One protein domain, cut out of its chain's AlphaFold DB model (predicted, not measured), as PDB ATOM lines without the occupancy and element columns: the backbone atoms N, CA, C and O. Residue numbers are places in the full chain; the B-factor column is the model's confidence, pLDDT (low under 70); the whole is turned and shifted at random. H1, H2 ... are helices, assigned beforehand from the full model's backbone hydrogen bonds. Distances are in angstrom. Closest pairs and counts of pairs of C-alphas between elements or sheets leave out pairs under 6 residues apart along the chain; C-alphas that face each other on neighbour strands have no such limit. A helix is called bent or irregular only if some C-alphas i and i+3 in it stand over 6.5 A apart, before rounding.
ATOM      1  N   ALA A 774      34.092  -4.264 -37.283       97.44
ATOM      2  CA  ALA A 774      33.818  -3.309 -38.352       97.44
ATOM      3  C   ALA A 774      34.603  -3.669 -39.624       97.44
ATOM      4  O   ALA A 774      34.022  -3.695 -40.710       97.44
ATOM      5  N   HIS A 775      35.867  -4.093 -39.479       96.25
ATOM      6  CA  HIS A 775      36.666  -4.634 -40.592       96.25
ATOM      7  C   HIS A 775      36.035  -5.890 -41.208       96.25
ATOM      8  O   HIS A 775      36.051  -6.061 -42.425       96.25
ATOM      9  N   CYS A 776      35.424  -6.759 -40.396       97.94
ATOM     10  CA  CYS A 776      34.710  -7.943 -40.891       97.94
ATOM     11  C   CYS A 776      33.497  -7.565 -41.750       97.94
ATOM     12  O   CYS A 776      33.256  -8.175 -42.793       97.94
ATOM     13  N   VAL A 777      32.732  -6.558 -41.324       98.00
ATOM     14  CA  VAL A 777      31.588  -6.048 -42.089       98.00
ATOM     15  C   VAL A 777      32.060  -5.420 -43.393       98.00
ATOM     16  O   VAL A 777      31.563  -5.792 -44.455       98.00
ATOM     17  N   ALA A 778      33.059  -4.537 -43.338       96.62
ATOM     18  CA  ALA A 778      33.642  -3.923 -44.525       96.62
ATOM     19  C   ALA A 778      34.161  -4.972 -45.522       96.62
ATOM     20  O   ALA A 778      33.902  -4.875 -46.723       96.62
ATOM     21  N   ALA A 779      34.818  -6.027 -45.029       96.69
ATOM     22  CA  ALA A 779      35.286  -7.127 -45.859       96.69
ATOM     23  C   ALA A 779      34.133  -7.861 -46.563       96.69
ATOM     24  O   ALA A 779      34.251  -8.160 -47.752       96.69
ATOM     25  N   ALA A 780      33.024  -8.119 -45.860       97.69
ATOM     26  CA  ALA A 780      31.837  -8.767 -46.421       97.69
ATOM     27  C   ALA A 780      31.111  -7.883 -47.448       97.69
ATOM     28  O   ALA A 780      30.632  -8.393 -48.457       97.69
ATOM     29  N   MET A 781      31.084  -6.561 -47.245       97.19
ATOM     30  CA  MET A 781      30.464  -5.596 -48.165       97.19
ATOM     31  C   MET A 781      31.135  -5.514 -49.544       97.19
ATOM     32  O   MET A 781      30.556  -4.944 -50.467       97.19
ATOM     33  N   ARG A 782      32.352  -6.051 -49.702       96.12
ATOM     34  CA  ARG A 782      33.062  -6.087 -50.993       96.12
ATOM     35  C   ARG A 782      32.553  -7.177 -51.939       96.12
ATOM     36  O   ARG A 782      32.939  -7.165 -53.103       96.12
ATOM     37  N   LEU A 783      31.736  -8.106 -51.445       97.44
ATOM     38  CA  LEU A 783      31.138  -9.173 -52.241       97.44
ATOM     39  C   LEU A 783      29.781  -8.743 -52.802       97.44
ATOM     40  O   LEU A 783      29.026  -8.018 -52.150       97.44
ATOM     41  N   SER A 784      29.446  -9.229 -53.997       97.06
ATOM     42  CA  SER A 784      28.100  -9.065 -54.548       97.06
ATOM     43  C   SER A 784      27.063  -9.847 -53.731       97.06
ATOM     44  O   SER A 784      27.380 -10.846 -53.082       97.06
ATOM     45  N   GLU A 785      25.796  -9.426 -53.780       96.31
ATOM     46  CA  GLU A 785      24.715 -10.123 -53.068       96.31
ATOM     47  C   GLU A 785      24.603 -11.598 -53.485       96.31
ATOM     48  O   GLU A 785      24.468 -12.476 -52.632       96.31
ATOM     49  N   ALA A 786      24.735 -11.876 -54.786       96.25
ATOM     50  CA  ALA A 786      24.699 -13.232 -55.322       96.25
ATOM     51  C   ALA A 786      25.858 -14.094 -54.797       96.25
ATOM     52  O   ALA A 786      25.671 -15.273 -54.489       96.25
ATOM     53  N   SER A 787      27.053 -13.513 -54.671       97.25
ATOM     54  CA  SER A 787      28.222 -14.197 -54.112       97.25
ATOM     55  C   SER A 787      28.059 -14.463 -52.614       97.25
ATOM     56  O   SER A 787      28.314 -15.582 -52.167       97.25
ATOM     57  N   LEU A 788      27.559 -13.487 -51.845       96.44
ATOM     58  CA  LEU A 788      27.241 -13.656 -50.421       96.44
ATOM     59  C   LEU A 788      26.269 -14.818 -50.192       96.44
ATOM     60  O   LEU A 788      26.516 -15.668 -49.339       96.44
ATOM     61  N   GLU A 789      25.186 -14.865 -50.963       95.69
ATOM     62  CA  GLU A 789      24.157 -15.900 -50.862       95.69
ATOM     63  C   GLU A 789      24.728 -17.295 -51.125       95.69
ATOM     64  O   GLU A 789      24.629 -18.170 -50.261       95.69
ATOM     65  N   LYS A 790      25.444 -17.475 -52.243       96.12
ATOM     66  CA  LYS A 790      26.092 -18.753 -52.585       96.12
ATOM     67  C   LYS A 790      27.083 -19.210 -51.518       96.12
ATOM     68  O   LYS A 790      27.125 -20.395 -51.175       96.12
ATOM     69  N   ILE A 791      27.891 -18.290 -50.986       96.94
ATOM     70  CA  ILE A 791      28.869 -18.593 -49.934       96.94
ATOM     71  C   ILE A 791      28.151 -19.035 -48.657       96.94
ATOM     72  O   ILE A 791      28.489 -20.080 -48.099       96.94
ATOM     73  N   LEU A 792      27.148 -18.279 -48.204       96.62
ATOM     74  CA  LEU A 792      26.410 -18.578 -46.977       96.62
ATOM     75  C   LEU A 792      25.644 -19.897 -47.071       96.62
ATOM     76  O   LEU A 792      25.672 -20.675 -46.119       96.62
ATOM     77  N   GLU A 793      25.011 -20.191 -48.205       94.56
ATOM     78  CA  GLU A 793      24.355 -21.479 -48.447       94.56
ATOM     79  C   GLU A 793      25.339 -22.642 -48.421       94.56
ATOM     80  O   GLU A 793      25.099 -23.657 -47.762       94.56
ATOM     81  N   THR A 794      26.474 -22.488 -49.106       95.44
ATOM     82  CA  THR A 794      27.507 -23.524 -49.154       95.44
ATOM     83  C   THR A 794      28.057 -23.792 -47.756       95.44
ATOM     84  O   THR A 794      28.170 -24.953 -47.359       95.44
ATOM     85  N   ILE A 795      28.324 -22.737 -46.976       95.38
ATOM     86  CA  ILE A 795      28.747 -22.853 -45.577       95.38
ATOM     87  C   ILE A 795      27.655 -23.527 -44.741       95.38
ATOM     88  O   ILE A 795      27.972 -24.485 -44.042       95.38
ATOM     89  N   LYS A 796      26.387 -23.096 -44.830       93.88
ATOM     90  CA  LYS A 796      25.259 -23.668 -44.070       93.88
ATOM     91  C   LYS A 796      25.120 -25.172 -44.300       93.88
ATOM     92  O   LYS A 796      24.989 -25.935 -43.344       93.88
ATOM     93  N   LEU A 797      25.169 -25.602 -45.559       91.94
ATOM     94  CA  LEU A 797      25.080 -27.018 -45.917       91.94
ATOM     95  C   LEU A 797      26.284 -27.800 -45.384       91.94
ATOM     96  O   LEU A 797      26.119 -28.874 -44.821       91.94
ATOM     97  N   LEU A 798      27.489 -27.246 -45.519       93.12
ATOM     98  CA  LEU A 798      28.723 -27.881 -45.068       93.12
ATOM     99  C   LEU A 798      28.787 -28.030 -43.534       93.12
ATOM    100  O   LEU A 798      29.150 -29.090 -43.023       93.12
ATOM    101  N   ILE A 799      28.422 -26.999 -42.770       91.56
ATOM    102  CA  ILE A 799      28.426 -27.059 -41.296       91.56
ATOM    103  C   ILE A 799      27.285 -27.919 -40.729       91.56
ATOM    104  O   ILE A 799      27.372 -28.375 -39.588       91.56
ATOM    105  N   GLY A 800      26.235 -28.166 -41.521       88.44
ATOM    106  CA  GLY A 800      25.123 -29.056 -41.178       88.44
ATOM    107  C   GLY A 800      25.539 -30.520 -40.986       88.44
ATOM    108  O   GLY A 800      24.871 -31.252 -40.255       88.44
ATOM    109  N   GLU A 801      26.684 -30.924 -41.544       89.62
ATOM    110  CA  GLU A 801      27.248 -32.277 -41.461       89.62
ATOM    111  C   GLU A 801      27.856 -32.588 -40.076       89.62
ATOM    112  O   GLU A 801      29.058 -32.819 -39.930       89.62
ATOM    113  N   LYS A 802      27.028 -32.596 -39.021       85.88
ATOM    114  CA  LYS A 802      27.454 -32.723 -37.609       85.88
ATOM    115  C   LYS A 802      28.407 -33.901 -37.357       85.88
ATOM    116  O   LYS A 802      29.411 -33.729 -36.667       85.88
ATOM    117  N   GLY A 803      28.128 -35.067 -37.947       83.25
ATOM    118  CA  GLY A 803      28.957 -36.270 -37.797       83.25
ATOM    119  C   GLY A 803      30.382 -36.099 -38.331       83.25
ATOM    120  O   GLY A 803      31.331 -36.615 -37.745       83.25
ATOM    121  N   TYR A 804      30.563 -35.300 -39.385       88.44
ATOM    122  CA  TYR A 804      31.883 -35.009 -39.937       88.44
ATOM    123  C   TYR A 804      32.693 -34.139 -38.975       88.44
ATOM    124  O   TYR A 804      33.842 -34.455 -38.656       88.44
ATOM    125  N   TRP A 805      32.083 -33.072 -38.455       88.19
ATOM    126  CA  TRP A 805      32.764 -32.099 -37.602       88.19
ATOM    127  C   TRP A 805      33.208 -32.673 -36.263       88.19
ATOM    128  O   TRP A 805      34.306 -32.355 -35.810       88.19
ATOM    129  N   GLN A 806      32.434 -33.586 -35.678       82.62
ATOM    130  CA  GLN A 806      32.812 -34.298 -34.451       82.62
ATOM    131  C   GLN A 806      34.129 -35.083 -34.593       82.62
ATOM    132  O   GLN A 806      34.829 -35.307 -33.609       82.62
ATOM    133  N   LYS A 807      34.504 -35.465 -35.820       78.62
ATOM    134  CA  LYS A 807      35.733 -36.218 -36.117       78.62
ATOM    135  C   LYS A 807      36.912 -35.334 -36.493       78.62
ATOM    136  O   LYS A 807      38.013 -35.855 -36.626       78.62
ATOM    137  N   GLN A 808      36.714 -34.024 -36.663       77.88
ATOM    138  CA  GLN A 808      37.765 -33.081 -37.068       77.88
ATOM    139  C   GLN A 808      38.647 -32.597 -35.891       77.88
ATOM    140  O   GLN A 808      39.358 -31.596 -36.028       77.88
ATOM    141  N   LEU A 809      38.636 -33.315 -34.759       70.50
ATOM    142  CA  LEU A 809      39.492 -33.094 -33.587       70.50
ATOM    143  C   LEU A 809      40.412 -34.302 -33.347       70.50
ATOM    144  O   LEU A 809      39.983 -35.451 -33.420       70.50
ATOM    145  N   THR A 810      41.684 -34.045 -33.032       63.31
ATOM    146  CA  THR A 810      42.720 -35.080 -32.853       63.31
ATOM    147  C   THR A 810      42.624 -35.868 -31.541       63.31
ATOM    148  O   THR A 810      43.140 -36.980 -31.477       63.31
ATOM    149  N   TYR A 811      41.956 -35.356 -30.499       62.88
ATOM    150  CA  TYR A 811      41.901 -36.010 -29.184       62.88
ATOM    151  C   TYR A 811      40.534 -36.663 -28.919       62.88
ATOM    152  O   TYR A 811      39.599 -36.016 -28.450       62.88
ATOM    153  N   ARG A 812      40.415 -37.967 -29.209       56.25
ATOM    154  CA  ARG A 812      39.173 -38.751 -29.031       56.25
ATOM    155  C   ARG A 812      38.889 -39.193 -27.585       56.25
ATOM    156  O   ARG A 812      37.762 -39.572 -27.299       56.25
ATOM    157  N   MET A 813      39.865 -39.150 -26.667       51.97
ATOM    158  CA  MET A 813      39.744 -39.823 -25.356       51.97
ATOM    159  C   MET A 813      38.835 -39.138 -24.312       51.97
ATOM    160  O   MET A 813      38.527 -39.768 -23.308       51.97
ATOM    161  N   PHE A 814      38.344 -37.911 -24.541       51.84
ATOM    162  CA  PHE A 814      37.403 -37.233 -23.622       51.84
ATOM    163  C   PHE A 814      36.190 -36.575 -24.315       51.84
ATOM    164  O   PHE A 814      35.442 -35.847 -23.669       51.84
ATOM    165  N   ALA A 815      35.979 -36.793 -25.620       48.59
ATOM    166  CA  ALA A 815      35.009 -36.035 -26.416       48.59
ATOM    167  C   ALA A 815      33.801 -36.886 -26.839       48.59
ATOM    168  O   ALA A 815      33.821 -37.567 -27.862       48.59
ATOM    169  N   THR A 816      32.709 -36.800 -26.085       50.25
ATOM    170  CA  THR A 816      31.375 -37.152 -26.581       50.25
ATOM    171  C   THR A 816      30.914 -36.083 -27.578       50.25
ATOM    172  O   THR A 816      30.572 -34.980 -27.184       50.25
ATOM    173  N   ALA A 817      30.887 -36.385 -28.879       58.72
ATOM    174  CA  ALA A 817      30.079 -35.660 -29.876       58.72
ATOM    175  C   ALA A 817      30.245 -34.112 -29.976       58.72
ATOM    176  O   ALA A 817      29.286 -33.424 -30.337       58.72
ATOM    177  N   ILE A 818      31.431 -33.535 -29.721       68.75
ATOM    178  CA  ILE A 818      31.640 -32.069 -29.776       68.75
ATOM    179  C   ILE A 818      32.383 -31.654 -31.060       68.75
ATOM    180  O   ILE A 818      33.524 -32.053 -31.281       68.75
ATOM    181  N   SER A 819      31.759 -30.820 -31.898       79.38
ATOM    182  CA  SER A 819      32.402 -30.160 -33.051       79.38
ATOM    183  C   SER A 819      33.456 -29.128 -32.607       79.38
ATOM    184  O   SER A 819      33.348 -28.584 -31.504       79.38
ATOM    185  N   PRO A 820      34.447 -28.758 -33.449       85.94
ATOM    186  CA  PRO A 820      35.357 -27.659 -33.140       85.94
ATOM    187  C   PRO A 820      34.580 -26.400 -32.742       85.94
ATOM    188  O   PRO A 820      33.667 -25.991 -33.457       85.94
ATOM    189  N   LYS A 821      34.960 -25.749 -31.632       88.56
ATOM    190  CA  LYS A 821      34.225 -24.599 -31.064       88.56
ATOM    191  C   LYS A 821      33.885 -23.520 -32.101       88.56
ATOM    192  O   LYS A 821      32.799 -22.961 -32.059       88.56
ATOM    193  N   GLY A 822      34.793 -23.218 -33.035       90.75
ATOM    194  CA  GLY A 822      34.521 -22.247 -34.104       90.75
ATOM    195  C   GLY A 822      33.496 -22.719 -35.133       90.75
ATOM    196  O   GLY A 822      32.655 -21.922 -35.516       90.75
ATOM    197  N   ILE A 823      33.477 -24.002 -35.498       92.75
ATOM    198  CA  ILE A 823      32.422 -24.561 -36.357       92.75
ATOM    199  C   ILE A 823      31.070 -24.517 -35.639       92.75
ATOM    200  O   ILE A 823      30.091 -24.090 -36.235       92.75
ATOM    201  N   GLY A 824      31.025 -24.872 -34.349       91.88
ATOM    202  CA  GLY A 824      29.803 -24.743 -33.546       91.88
ATOM    203  C   GLY A 824      29.304 -23.296 -33.449       91.88
ATOM    204  O   GLY A 824      28.110 -23.045 -33.544       91.88
ATOM    205  N   GLN A 825      30.213 -22.323 -33.336       93.56
ATOM    206  CA  GLN A 825      29.849 -20.903 -33.372       93.56
ATOM    207  C   GLN A 825      29.387 -20.435 -34.756       93.56
ATOM    208  O   GLN A 825      28.475 -19.623 -34.828       93.56
ATOM    209  N   ILE A 826      29.984 -20.936 -35.845       94.94
ATOM    210  CA  ILE A 826      29.510 -20.656 -37.210       94.94
ATOM    211  C   ILE A 826      28.114 -21.253 -37.403       94.94
ATOM    212  O   ILE A 826      27.256 -20.587 -37.964       94.94
ATOM    213  N   GLN A 827      27.855 -22.459 -36.889       93.31
ATOM    214  CA  GLN A 827      26.527 -23.076 -36.900       93.31
ATOM    215  C   GLN A 827      25.488 -22.208 -36.188       93.31
ATOM    216  O   GLN A 827      24.445 -21.940 -36.775       93.31
ATOM    217  N   ALA A 828      25.828 -21.656 -35.021       93.12
ATOM    218  CA  ALA A 828      24.950 -20.746 -34.287       93.12
ATOM    219  C   ALA A 828      24.553 -19.481 -35.073       93.12
ATOM    220  O   ALA A 828      23.504 -18.907 -34.809       93.12
ATOM    221  N   VAL A 829      25.338 -19.050 -36.073       93.75
ATOM    222  CA  VAL A 829      24.957 -17.928 -36.961       93.75
ATOM    223  C   VAL A 829      23.732 -18.269 -37.822       93.75
ATOM    224  O   VAL A 829      23.023 -17.365 -38.260       93.75
ATOM    225  N   PHE A 830      23.473 -19.556 -38.069       92.62
ATOM    226  CA  PHE A 830      22.364 -20.033 -38.896       92.62
ATOM    227  C   PHE A 830      21.174 -20.569 -38.090       92.62
ATOM    228  O   PHE A 830      20.131 -20.809 -38.694       92.62
ATOM    229  N   ASP A 831      21.301 -20.753 -36.772       85.75
ATOM    230  CA  ASP A 831      20.260 -21.382 -35.940       85.75
ATOM    231  C   ASP A 831      18.952 -20.562 -35.911       85.75
ATOM    232  O   ASP A 831      17.867 -21.138 -35.868       85.75
ATOM    233  N   ASP A 832      19.041 -19.235 -36.060       71.25
ATOM    234  CA  ASP A 832      17.889 -18.321 -36.104       71.25
ATOM    235  C   ASP A 832      17.364 -18.052 -37.536       71.25
ATOM    236  O   ASP A 832      16.494 -17.203 -37.742       71.25
ATOM    237  N   VAL A 833      17.896 -18.740 -38.556       75.69
ATOM    238  CA  VAL A 833      17.646 -18.445 -39.978       75.69
ATOM    239  C   VAL A 833      17.221 -19.696 -40.753       75.69
ATOM    240  O   VAL A 833      18.037 -20.564 -41.088       75.69
ATOM    241  N   ILE A 834      15.940 -19.746 -41.141       65.94
ATOM    242  CA  ILE A 834      15.363 -20.881 -41.884       65.94
ATOM    243  C   ILE A 834      16.005 -21.013 -43.277       65.94
ATOM    244  O   ILE A 834      16.544 -22.078 -43.577       65.94
ATOM    245  N   GLU A 835      16.076 -19.946 -44.084       75.31
ATOM    246  CA  GLU A 835      16.703 -19.955 -45.424       75.31
ATOM    247  C   GLU A 835      17.391 -18.614 -45.769       75.31
ATOM    248  O   GLU A 835      16.774 -17.562 -45.600       75.31
ATOM    249  N   PRO A 836      18.647 -18.612 -46.270       76.88
ATOM    250  CA  PRO A 836      19.360 -17.381 -46.645       76.88
ATOM    251  C   PRO A 836      18.772 -16.589 -47.830       76.88
ATOM    252  O   PRO A 836      18.958 -15.374 -47.888       76.88
ATOM    253  N   GLN A 837      18.065 -17.252 -48.753       71.12
ATOM    254  CA  GLN A 837      17.612 -16.693 -50.042       71.12
ATOM    255  C   GLN A 837      16.606 -15.537 -49.891       71.12
ATOM    256  O   GLN A 837      16.573 -14.623 -50.710       71.12
ATOM    257  N   GLY A 838      15.816 -15.533 -48.812       79.31
ATOM    258  CA  GLY A 838      14.809 -14.501 -48.531       79.31
ATOM    259  C   GLY A 838      15.276 -13.363 -47.618       79.31
ATOM    260  O   GLY A 838      14.470 -12.513 -47.244       79.31
ATOM    261  N   LEU A 839      16.545 -13.359 -47.199       88.44
ATOM    262  CA  LEU A 839      17.064 -12.351 -46.275       88.44
ATOM    263  C   LEU A 839      17.449 -11.065 -47.003       88.44
ATOM    264  O   LEU A 839      17.915 -11.097 -48.139       88.44
ATOM    265  N   SER A 840      17.340  -9.933 -46.305       92.25
ATOM    266  CA  SER A 840      17.895  -8.675 -46.804       92.25
ATOM    267  C   SER A 840      19.421  -8.746 -46.933       92.25
ATOM    268  O   SER A 840      20.098  -9.470 -46.189       92.25
ATOM    269  N   LEU A 841      19.973  -7.937 -47.839       94.94
ATOM    270  CA  LEU A 841      21.416  -7.801 -48.044       94.94
ATOM    271  C   LEU A 841      22.163  -7.506 -46.731       94.94
ATOM    272  O   LEU A 841      23.202  -8.103 -46.455       94.94
ATOM    273  N   GLU A 842      21.618  -6.635 -45.882       95.12
ATOM    274  CA  GLU A 842      22.200  -6.274 -44.587       95.12
ATOM    275  C   GLU A 842      22.364  -7.484 -43.661       95.12
ATOM    276  O   GLU A 842      23.389  -7.607 -42.982       95.12
ATOM    277  N   ILE A 843      21.390  -8.402 -43.656       93.12
ATOM    278  CA  ILE A 843      21.446  -9.625 -42.851       93.12
ATOM    279  C   ILE A 843      22.493 -10.581 -43.426       93.12
ATOM    280  O   ILE A 843      23.293 -11.112 -42.654       93.12
ATOM    281  N   LYS A 844      22.550 -10.751 -44.756       95.94
ATOM    282  CA  LYS A 844      23.578 -11.572 -45.426       95.94
ATOM    283  C   LYS A 844      24.992 -11.067 -45.089       95.94
ATOM    284  O   LYS A 844      25.844 -11.848 -44.664       95.94
ATOM    285  N   ILE A 845      25.217  -9.750 -45.163       97.50
ATOM    286  CA  ILE A 845      26.481  -9.108 -44.753       97.50
ATOM    287  C   ILE A 845      26.791  -9.408 -43.282       97.50
ATOM    288  O   ILE A 845      27.894  -9.852 -42.966       97.50
ATOM    289  N   ARG A 846      25.817  -9.225 -42.375       96.19
ATOM    290  CA  ARG A 846      25.985  -9.492 -40.935       96.19
ATOM    291  C   ARG A 846      26.395 -10.937 -40.658       96.19
ATOM    292  O   ARG A 846      27.255 -11.183 -39.813       96.19
ATOM    293  N   MET A 847      25.766 -11.889 -41.347       96.50
ATOM    294  CA  MET A 847      26.057 -13.314 -41.199       96.50
ATOM    295  C   MET A 847      27.496 -13.620 -41.605       96.50
ATOM    296  O   MET A 847      28.231 -14.212 -40.815       96.50
ATOM    297  N   LEU A 848      27.934 -13.165 -42.783       97.56
ATOM    298  CA  LEU A 848      29.308 -13.405 -43.221       97.56
ATOM    299  C   LEU A 848      30.331 -12.674 -42.339       97.56
ATOM    300  O   LEU A 848      31.353 -13.256 -41.987       97.56
ATOM    301  N   ALA A 849      30.035 -11.451 -41.894       97.75
ATOM    302  CA  ALA A 849      30.887 -10.717 -40.960       97.75
ATOM    303  C   ALA A 849      31.039 -11.440 -39.609       97.75
ATOM    304  O   ALA A 849      32.140 -11.511 -39.064       97.75
ATOM    305  N   ASN A 850      29.960 -12.034 -39.080       97.00
ATOM    306  CA  ASN A 850      30.035 -12.885 -37.889       97.00
ATOM    307  C   ASN A 850      30.952 -14.092 -38.122       97.00
ATOM    308  O   ASN A 850      31.755 -14.420 -37.251       97.00
ATOM    309  N   ILE A 851      30.866 -14.725 -39.296       97.62
ATOM    310  CA  ILE A 851      31.728 -15.851 -39.666       97.62
ATOM    311  C   ILE A 851      33.195 -15.407 -39.753       97.62
ATOM    312  O   ILE A 851      34.047 -16.059 -39.150       97.62
ATOM    313  N   TYR A 852      33.495 -14.279 -40.409       98.19
ATOM    314  CA  TYR A 852      34.847 -13.708 -40.439       98.19
ATOM    315  C   TYR A 852      35.385 -13.454 -39.035       98.19
ATOM    316  O   TYR A 852      36.470 -13.922 -38.701       98.19
ATOM    317  N   HIS A 853      34.600 -12.804 -38.178       97.31
ATOM    318  CA  HIS A 853      35.007 -12.511 -36.810       97.31
ATOM    319  C   HIS A 853      35.249 -13.785 -35.980       97.31
ATOM    320  O   HIS A 853      36.189 -13.846 -35.184       97.31
ATOM    321  N   ILE A 854      34.445 -14.838 -36.174       96.62
ATOM    322  CA  ILE A 854      34.675 -16.139 -35.529       96.62
ATOM    323  C   ILE A 854      36.006 -16.744 -35.983       96.62
ATOM    324  O   ILE A 854      36.724 -17.290 -35.144       96.62
ATOM    325  N   VAL A 855      36.326 -16.669 -37.280       96.25
ATOM    326  CA  VAL A 855      37.549 -17.249 -37.854       96.25
ATOM    327  C   VAL A 855      38.798 -16.445 -37.478       96.25
ATOM    328  O   VAL A 855      39.793 -17.057 -37.107       96.25
ATOM    329  N   LEU A 856      38.741 -15.110 -37.473       95.06
ATOM    330  CA  LEU A 856      39.854 -14.235 -37.068       95.06
ATOM    331  C   LEU A 856      40.269 -14.436 -35.608       95.06
ATOM    332  O   LEU A 856      41.449 -14.402 -35.279       95.06
ATOM    333  N   ASN A 857      39.312 -14.743 -34.733       93.50
ATOM    334  CA  ASN A 857      39.573 -15.077 -33.331       93.50
ATOM    335  C   ASN A 857      40.078 -16.519 -33.136       93.50
ATOM    336  O   ASN A 857      39.856 -17.149 -32.092       93.50
ATOM    337  N   ARG A 858      40.701 -17.106 -34.159       92.00
ATOM    338  CA  ARG A 858      41.318 -18.428 -34.105       92.00
ATOM    339  C   ARG A 858      42.794 -18.301 -34.451       92.00
ATOM    340  O   ARG A 858      43.129 -17.568 -35.369       92.00
ATOM    341  N   PRO A 859      43.675 -19.071 -33.780       87.31
ATOM    342  CA  PRO A 859      45.080 -19.156 -34.175       87.31
ATOM    343  C   PRO A 859      45.212 -19.409 -35.680       87.31
ATOM    344  O   PRO A 859      44.490 -20.275 -36.175       87.31
ATOM    345  N   ALA A 860      46.086 -18.699 -36.393       81.06
ATOM    346  CA  ALA A 860      46.281 -18.914 -37.831       81.06
ATOM    347  C   ALA A 860      46.652 -20.381 -38.113       81.06
ATOM    348  O   ALA A 860      45.978 -21.066 -38.884       81.06
ATOM    349  N   ASP A 861      47.602 -20.899 -37.331       81.00
ATOM    350  CA  ASP A 861      48.028 -22.290 -37.350       81.00
ATOM    351  C   ASP A 861      47.665 -23.007 -36.048       81.00
ATOM    352  O   ASP A 861      47.737 -22.466 -34.944       81.00
ATOM    353  N   SER A 862      47.207 -24.250 -36.178       81.62
ATOM    354  CA  SER A 862      46.919 -25.120 -35.041       81.62
ATOM    355  C   SER A 862      47.049 -26.577 -35.461       81.62
ATOM    356  O   SER A 862      46.325 -27.047 -36.347       81.62
ATOM    357  N   ASP A 863      47.935 -27.304 -34.788       78.19
ATOM    358  CA  ASP A 863      48.163 -28.737 -35.022       78.19
ATOM    359  C   ASP A 863      46.982 -29.605 -34.579       78.19
ATOM    360  O   ASP A 863      46.812 -30.732 -35.034       78.19
ATOM    361  N   LEU A 864      46.104 -29.048 -33.742       78.12
ATOM    362  CA  LEU A 864      44.887 -29.705 -33.273       78.12
ATOM    363  C   LEU A 864      43.748 -29.682 -34.306       78.12
ATOM    364  O   LEU A 864      42.723 -30.332 -34.101       78.12
ATOM    365  N   ARG A 865      43.894 -28.930 -35.406       80.50
ATOM    366  CA  ARG A 865      42.881 -28.853 -36.467       80.50
ATOM    367  C   ARG A 865      43.179 -29.856 -37.572       80.50
ATOM    368  O   ARG A 865      44.229 -29.794 -38.213       80.50
ATOM    369  N   LEU A 866      42.211 -30.723 -37.844       82.94
ATOM    370  CA  LEU A 866      42.251 -31.618 -38.994       82.94
ATOM    371  C   LEU A 866      41.926 -30.879 -40.304       82.94
ATOM    372  O   LEU A 866      41.491 -29.722 -40.310       82.94
ATOM    373  N   GLY A 867      42.214 -31.548 -41.426       83.38
ATOM    374  CA  GLY A 867      42.268 -30.938 -42.756       83.38
ATOM    375  C   GLY A 867      41.012 -30.159 -43.154       83.38
ATOM    376  O   GLY A 867      41.145 -29.056 -43.672       83.38
ATOM    377  N   GLY A 868      39.809 -30.665 -42.850       87.88
ATOM    378  CA  GLY A 868      38.554 -29.995 -43.216       87.88
ATOM    379  C   GLY A 868      38.393 -28.630 -42.554       87.88
ATOM    380  O   GLY A 868      38.144 -27.630 -43.222       87.88
ATOM    381  N   THR A 869      38.631 -28.558 -41.241       89.38
ATOM    382  CA  THR A 869      38.570 -27.300 -40.480       89.38
ATOM    383  C   THR A 869      39.603 -26.290 -40.985       89.38
ATOM    384  O   THR A 869      39.293 -25.106 -41.112       89.38
ATOM    385  N   LYS A 870      40.826 -26.747 -41.305       90.56
ATOM    386  CA  LYS A 870      41.879 -25.890 -41.878       90.56
ATOM    387  C   LYS A 870      41.464 -25.320 -43.237       90.56
ATOM    388  O   LYS A 870      41.637 -24.126 -43.458       90.56
ATOM    389  N   VAL A 871      40.892 -26.145 -44.120       92.31
ATOM    390  CA  VAL A 871      40.431 -25.708 -45.450       92.31
ATOM    391  C   VAL A 871      39.307 -24.682 -45.337       92.31
ATOM    392  O   VAL A 871      39.388 -23.645 -45.993       92.31
ATOM    393  N   VAL A 872      38.307 -24.913 -44.480       93.62
ATOM    394  CA  VAL A 872      37.197 -23.962 -44.285       93.62
ATOM    395  C   VAL A 872      37.708 -22.619 -43.779       93.62
ATOM    396  O   VAL A 872      37.431 -21.594 -44.397       93.62
ATOM    397  N   TYR A 873      38.500 -22.607 -42.704       94.56
ATOM    398  CA  TYR A 873      39.018 -21.352 -42.154       94.56
ATOM    399  C   TYR A 873      39.914 -20.626 -43.153       94.56
ATOM    400  O   TYR A 873      39.746 -19.427 -43.341       94.56
ATOM    401  N   LYS A 874      40.808 -21.338 -43.849       94.38
ATOM    402  CA  LYS A 874      41.682 -20.731 -44.858       94.38
ATOM    403  C   LYS A 874      40.896 -20.145 -46.032       94.38
ATOM    404  O   LYS A 874      41.251 -19.078 -46.510       94.38
ATOM    405  N   SER A 875      39.834 -20.817 -46.477       95.62
ATOM    406  CA  SER A 875      38.998 -20.343 -47.591       95.62
ATOM    407  C   SER A 875      38.173 -19.111 -47.201       95.62
ATOM    408  O   SER A 875      38.024 -18.183 -47.989       95.62
ATOM    409  N   ILE A 876      37.683 -19.068 -45.960       95.81
ATOM    410  CA  ILE A 876      37.012 -17.887 -45.406       95.81
ATOM    411  C   ILE A 876      38.012 -16.728 -45.261       95.81
ATOM    412  O   ILE A 876      37.730 -15.615 -45.698       95.81
ATOM    413  N   MET A 877      39.202 -16.990 -44.712       95.50
ATOM    414  CA  MET A 877      40.250 -15.977 -44.558       95.50
ATOM    415  C   MET A 877      40.738 -15.421 -45.894       95.50
ATOM    416  O   MET A 877      40.954 -14.220 -45.988       95.50
ATOM    417  N   SER A 878      40.833 -16.237 -46.953       95.75
ATOM    418  CA  SER A 878      41.233 -15.726 -48.270       95.75
ATOM    419  C   SER A 878      40.244 -14.707 -48.839       95.75
ATOM    420  O   SER A 878      40.669 -13.759 -49.490       95.75
ATOM    421  N   LEU A 879      38.942 -14.844 -48.556       96.12
ATOM    422  CA  LEU A 879      37.959 -13.817 -48.925       96.12
ATOM    423  C   LEU A 879      38.112 -12.554 -48.070       96.12
ATOM    424  O   LEU A 879      37.987 -11.442 -48.576       96.12
ATOM    425  N   TYR A 880      38.390 -12.709 -46.775       96.56
ATOM    426  CA  TYR A 880      38.603 -11.577 -45.875       96.56
ATOM    427  C   TYR A 880      39.847 -10.754 -46.261       96.56
ATOM    428  O   TYR A 880      39.776  -9.529 -46.346       96.56
ATOM    429  N   GLU A 881      40.972 -11.406 -46.545       95.44
ATOM    430  CA  GLU A 881      42.259 -10.744 -46.814       95.44
ATOM    431  C   GLU A 881      42.389 -10.225 -48.256       95.44
ATOM    432  O   GLU A 881      43.173  -9.310 -48.511       95.44
ATOM    433  N   SER A 882      41.629 -10.780 -49.210       94.56
ATOM    434  CA  SER A 882      41.736 -10.401 -50.624       94.56
ATOM    435  C   SER A 882      41.363  -8.939 -50.858       94.56
ATOM    436  O   SER A 882      40.369  -8.446 -50.332       94.56
ATOM    437  N   ILE A 883      42.129  -8.240 -51.702       91.12
ATOM    438  CA  ILE A 883      41.810  -6.880 -52.167       91.12
ATOM    439  C   ILE A 883      40.590  -6.907 -53.104       91.12
ATOM    440  O   ILE A 883      39.770  -5.991 -53.070       91.12
ATOM    441  N   ASN A 884      40.454  -7.971 -53.903       93.62
ATOM    442  CA  ASN A 884      39.331  -8.208 -54.807       93.62
ATOM    443  C   ASN A 884      38.678  -9.563 -54.481       93.62
ATOM    444  O   ASN A 884      38.920 -10.549 -55.183       93.62
ATOM    445  N   PRO A 885      37.885  -9.646 -53.399       94.56
ATOM    446  CA  PRO A 885      37.328 -10.914 -52.941       94.56
ATOM    447  C   PRO A 885      36.354 -11.535 -53.942       94.56
ATOM    448  O   PRO A 885      36.245 -12.755 -53.974       94.56
ATOM    449  N   GLU A 886      35.712 -10.735 -54.802       96.19
ATOM    450  CA  GLU A 886      34.797 -11.232 -55.837       96.19
ATOM    451  C   GLU A 886      35.510 -12.169 -56.829       96.19
ATOM    452  O   GLU A 886      34.952 -13.185 -57.232       96.19
ATOM    453  N   ALA A 887      36.772 -11.882 -57.166       95.12
ATOM    454  CA  ALA A 887      37.571 -12.732 -58.052       95.12
ATOM    455  C   ALA A 887      37.961 -14.083 -57.419       95.12
ATOM    456  O   ALA A 887      38.296 -15.023 -58.134       95.12
ATOM    457  N   GLU A 888      37.907 -14.189 -56.090       95.81
ATOM    458  CA  GLU A 888      38.262 -15.400 -55.337       95.81
ATOM    459  C   GLU A 888      37.041 -16.290 -55.038       95.81
ATOM    460  O   GLU A 888      37.202 -17.418 -54.565       95.81
ATOM    461  N   VAL A 889      35.818 -15.808 -55.310       96.88
ATOM    462  CA  VAL A 889      34.563 -16.484 -54.937       96.88
ATOM    463  C   VAL A 889      34.483 -17.888 -55.524       96.88
ATOM    464  O   VAL A 889      34.250 -18.832 -54.772       96.88
ATOM    465  N   ASP A 890      34.719 -18.056 -56.826       96.44
ATOM    466  CA  ASP A 890      34.587 -19.361 -57.490       96.44
ATOM    467  C   ASP A 890      35.582 -20.389 -56.935       96.44
ATOM    468  O   ASP A 890      35.214 -21.532 -56.652       96.44
ATOM    469  N   LEU A 891      36.829 -19.971 -56.691       96.50
ATOM    470  CA  LEU A 891      37.861 -20.826 -56.101       96.50
ATOM    471  C   LEU A 891      37.510 -21.222 -54.660       96.50
ATOM    472  O   LEU A 891      37.743 -22.360 -54.242       96.50
ATOM    473  N   VAL A 892      36.968 -20.287 -53.880       96.69
ATOM    474  CA  VAL A 892      36.549 -20.541 -52.498       96.69
ATOM    475  C   VAL A 892      35.327 -21.455 -52.460       96.69
ATOM    476  O   VAL A 892      35.333 -22.430 -51.707       96.69
ATOM    477  N   LEU A 893      34.324 -21.215 -53.305       97.06
ATOM    478  CA  LEU A 893      33.156 -22.086 -53.445       97.06
ATOM    479  C   LEU A 893      33.565 -23.499 -53.858       97.06
ATOM    480  O   LEU A 893      33.084 -24.458 -53.255       97.06
ATOM    481  N   GLN A 894      34.502 -23.643 -54.801       96.75
ATOM    482  CA  GLN A 894      35.047 -24.943 -55.189       96.75
ATOM    483  C   GLN A 894      35.654 -25.676 -53.981       96.75
ATOM    484  O   GLN A 894      35.265 -26.807 -53.695       96.75
ATOM    485  N   LYS A 895      36.543 -25.030 -53.215       96.62
ATOM    486  CA  LYS A 895      37.181 -25.635 -52.026       96.62
ATOM    487  C   LYS A 895      36.170 -26.025 -50.944       96.62
ATOM    488  O   LYS A 895      36.300 -27.080 -50.313       96.62
ATOM    489  N   LEU A 896      35.164 -25.182 -50.706       95.69
ATOM    490  CA  LEU A 896      34.096 -25.470 -49.748       95.69
ATOM    491  C   LEU A 896      33.230 -26.647 -50.225       95.69
ATOM    492  O   LEU A 896      32.907 -27.528 -49.428       95.69
ATOM    493  N   GLN A 897      32.919 -26.718 -51.520       94.38
ATOM    494  CA  GLN A 897      32.135 -27.796 -52.119       94.38
ATOM    495  C   GLN A 897      32.901 -29.130 -52.164       94.38
ATOM    496  O   GLN A 897      32.313 -30.183 -51.910       94.38
ATOM    497  N   GLU A 898      34.211 -29.114 -52.415       94.06
ATOM    498  CA  GLU A 898      35.084 -30.291 -52.300       94.06
ATOM    499  C   GLU A 898      35.110 -30.813 -50.857       94.06
ATOM    500  O   GLU A 898      34.932 -32.008 -50.612       94.06
ATOM    501  N   THR A 899      35.244 -29.906 -49.883       93.25
ATOM    502  CA  THR A 899      35.204 -30.254 -48.453       93.25
ATOM    503  C   THR A 899      33.850 -30.847 -48.063       93.25
ATOM    504  O   THR A 899      33.802 -31.839 -47.340       93.25
ATOM    505  N   LYS A 900      32.757 -30.285 -48.589       92.38
ATOM    506  CA  LYS A 900      31.391 -30.786 -48.401       92.38
ATOM    507  C   LYS A 900      31.203 -32.174 -49.003       92.38
ATOM    508  O   LYS A 900      30.673 -33.064 -48.349       92.38
ATOM    509  N   THR A 901      31.659 -32.394 -50.231       90.94
ATOM    510  CA  THR A 901      31.567 -33.710 -50.887       90.94
ATOM    511  C   THR A 901      32.286 -34.766 -50.049       90.94
ATOM    512  O   THR A 901      31.710 -35.805 -49.728       90.94
ATOM    513  N   LYS A 902      33.494 -34.441 -49.570       89.12
ATOM    514  CA  LYS A 902      34.249 -35.305 -48.660       89.12
ATOM    515  C   LYS A 902      33.519 -35.563 -47.339       89.12
ATOM    516  O   LYS A 902      33.521 -36.696 -46.866       89.12
ATOM    517  N   SER A 903      32.875 -34.554 -46.746       88.81
ATOM    518  CA  SER A 903      32.120 -34.748 -45.503       88.81
ATOM    519  C   SER A 903      30.917 -35.676 -45.681       88.81
ATOM    520  O   SER A 903      30.673 -36.513 -44.813       88.81
ATOM    521  N   PHE A 904      30.210 -35.581 -46.813       85.38
ATOM    522  CA  PHE A 904      29.122 -36.505 -47.150       85.38
ATOM    523  C   PHE A 904      29.630 -37.934 -47.344       85.38
ATOM    524  O   PHE A 904      29.058 -38.865 -46.780       85.38
ATOM    525  N   GLU A 905      30.718 -38.121 -48.096       87.94
ATOM    526  CA  GLU A 905      31.320 -39.444 -48.299       87.94
ATOM    527  C   GLU A 905      31.743 -40.097 -46.977       87.94
ATOM    528  O   GLU A 905      31.468 -41.279 -46.760       87.94
ATOM    529  N   ASP A 906      32.379 -39.332 -46.084       82.62
ATOM    530  CA  ASP A 906      32.821 -39.813 -44.773       82.62
ATOM    531  C   ASP A 906      31.629 -40.196 -43.874       82.62
ATOM    532  O   ASP A 906      31.686 -41.202 -43.163       82.62
ATOM    533  N   ASN A 907      30.526 -39.439 -43.922       82.38
ATOM    534  CA  ASN A 907      29.305 -39.745 -43.166       82.38
ATOM    535  C   ASN A 907      28.540 -40.957 -43.740       82.38
ATOM    536  O   ASN A 907      28.048 -41.790 -42.974       82.38
ATOM    537  N   ILE A 908      28.472 -41.104 -45.069       82.19
ATOM    538  CA  ILE A 908      27.837 -42.258 -45.734       82.19
ATOM    539  C   ILE A 908      28.617 -43.544 -45.449       82.19
ATOM    540  O   ILE A 908      28.010 -44.557 -45.095       82.19
ATOM    541  N   LYS A 909      29.953 -43.516 -45.571       80.69
ATOM    542  CA  LYS A 909      30.813 -44.674 -45.271       80.69
ATOM    543  C   LYS A 909      30.568 -45.195 -43.861       80.69
ATOM    544  O   LYS A 909      30.431 -46.399 -43.679       80.69
ATOM    545  N   GLU A 910      30.439 -44.302 -42.888       70.44
ATOM    546  CA  GLU A 910      30.141 -44.691 -41.512       70.44
ATOM    547  C   GLU A 910      28.721 -45.188 -41.302       70.44
ATOM    548  O   GLU A 910      28.538 -46.166 -40.587       70.44
ATOM    549  N   THR A 911      27.725 -44.559 -41.924       73.75
ATOM    550  CA  THR A 911      26.338 -45.033 -41.824       73.75
ATOM    551  C   THR A 911      26.237 -46.461 -42.360       73.75
ATOM    552  O   THR A 911      25.657 -47.328 -41.715       73.75
ATOM    553  N   ASN A 912      26.898 -46.744 -43.485       75.50
ATOM    554  CA  ASN A 912      26.978 -48.091 -44.047       75.50
ATOM    555  C   ASN A 912      27.771 -49.053 -43.148       75.50
ATOM    556  O   ASN A 912      27.379 -50.205 -42.995       75.50
ATOM    557  N   GLN A 913      28.859 -48.598 -42.523       70.62
ATOM    558  CA  GLN A 913      29.668 -49.414 -41.612       70.62
ATOM    559  C   GLN A 913      28.956 -49.694 -40.276       70.62
ATOM    560  O   GLN A 913      29.155 -50.756 -39.698       70.62
ATOM    561  N   ALA A 914      28.099 -48.785 -39.809       68.00
ATOM    562  CA  ALA A 914      27.233 -48.965 -38.647       68.00
ATOM    563  C   ALA A 914      25.993 -49.823 -38.944       68.00
ATOM    564  O   ALA A 914      25.456 -50.420 -38.025       68.00
ATOM    565  N   LEU A 915      25.539 -49.888 -40.203       65.44
ATOM    566  CA  LEU A 915      24.476 -50.802 -40.650       65.44
ATOM    567  C   LEU A 915      24.981 -52.237 -40.894       65.44
ATOM    568  O   LEU A 915      24.181 -53.167 -40.907       65.44
ATOM    569  N   LEU A 916      26.286 -52.407 -41.142       65.44
ATOM    570  CA  LEU A 916      26.944 -53.704 -41.364       65.44
ATOM    571  C   LEU A 916      27.427 -54.383 -40.070       65.44
ATOM    572  O   LEU A 916      27.688 -55.586 -40.094       65.44
ATOM    573  N   ASN A 917      27.570 -53.619 -38.984       53.38
ATOM    574  CA  ASN A 917      27.891 -54.098 -37.634       53.38
ATOM    575  C   ASN A 917      26.612 -54.234 -36.809       53.38
ATOM    576  O   ASN A 917      26.582 -55.131 -35.937       53.38
TER     577      ASN A 917
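AT A GLANCE: This is residues 774 to 917 of the 917 residues of the protein "Oxidoreductase" of Legionella busanensis (UniProt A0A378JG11). Picture three long helices side by side, H2, H7 and H6, with the first part of H7 along both others; on the side away from H7, the helical hairpin of H4 and H5 crosses H2 and H6. H1 packs on H5 and H6 at one end of the body, and at the other end residues 912 to 917 stick out past it. The printed part has 144 residues with seven named helices, H1 to H7 in chain order, and no named strand; its class is all helix. It is compact, with a radius of gyration of the C-alphas of 15.5 A, and elongated, spanning 49 by 32 by 27 A.

HOW THE PARTS SIT: Start with H1, residues 774 to 781, which touches H5, residues 841 to 856, at a steep tilt of 53 degrees, opposite ways; the closest C-alphas, of Cys 776 and Ala 849, are 4.7 A apart. H1 also touches residues 879 to 881 of H6, residues 867 to 881, about perpendicular at 90 degrees, closest at the C-alphas of Ala 779 and Tyr 880, 5.6 A apart. Next look at H2, residues 785 to 799: it touches H7, residues 885 to 916, at a shallow tilt of 23 degrees, the same way, with the C-alphas of Leu 798 and Lys 900 closest at 5.2 A. H2 and H6 are near each other. H3, residues 802 to 806, touches residues 903 to 907 of H7, closest at the C-alphas of Tyr 804 and Ser 903, 5.6 A apart. H4, residues 821 to 828, forms a hairpin with H5 at a shallow tilt of 11 degrees; their closest C-alphas, of Ile 826 and Ile 851, are 5.8 A apart. H5 and H7 are apart. H6 and H7 form a hairpin at a shallow tilt of 16 degrees, with the C-alphas of Leu 879 and Pro 885 closest at 5.0 A. Every O i to N i+4 pair is within hydrogen-bond range in H1, H2, H3, H4 and H5; in H6 10 of 11 are, in H7 26 of 28.

IN THESE COORDINATES: Find C-alpha 774 at (33.818, -3.309, -38.352), where H1 begins. H2 is 21.0 A long, H5 22.4 A and H6 20.6 A. H7 runs 45.5 A from C-alpha 885 at (37.328, -10.914, -52.941) to C-alpha 916 at (26.944, -53.704, -41.364); it is irregular, with C-alphas 887 and 890 7.3 A apart, and has a kink of 29 degrees near residue 892.

THE WHOLE: The two C-alphas farthest apart, of Ile 883 and Asn 917, are 51.3 A apart. The printed part has no cut, and Asn 917 is the chain's last residue. Look for the long links at residues 807 to 820 and 829 to 840. In this model pLDDT is under 70 at residues 810 to 818, 834 and 914 to 917.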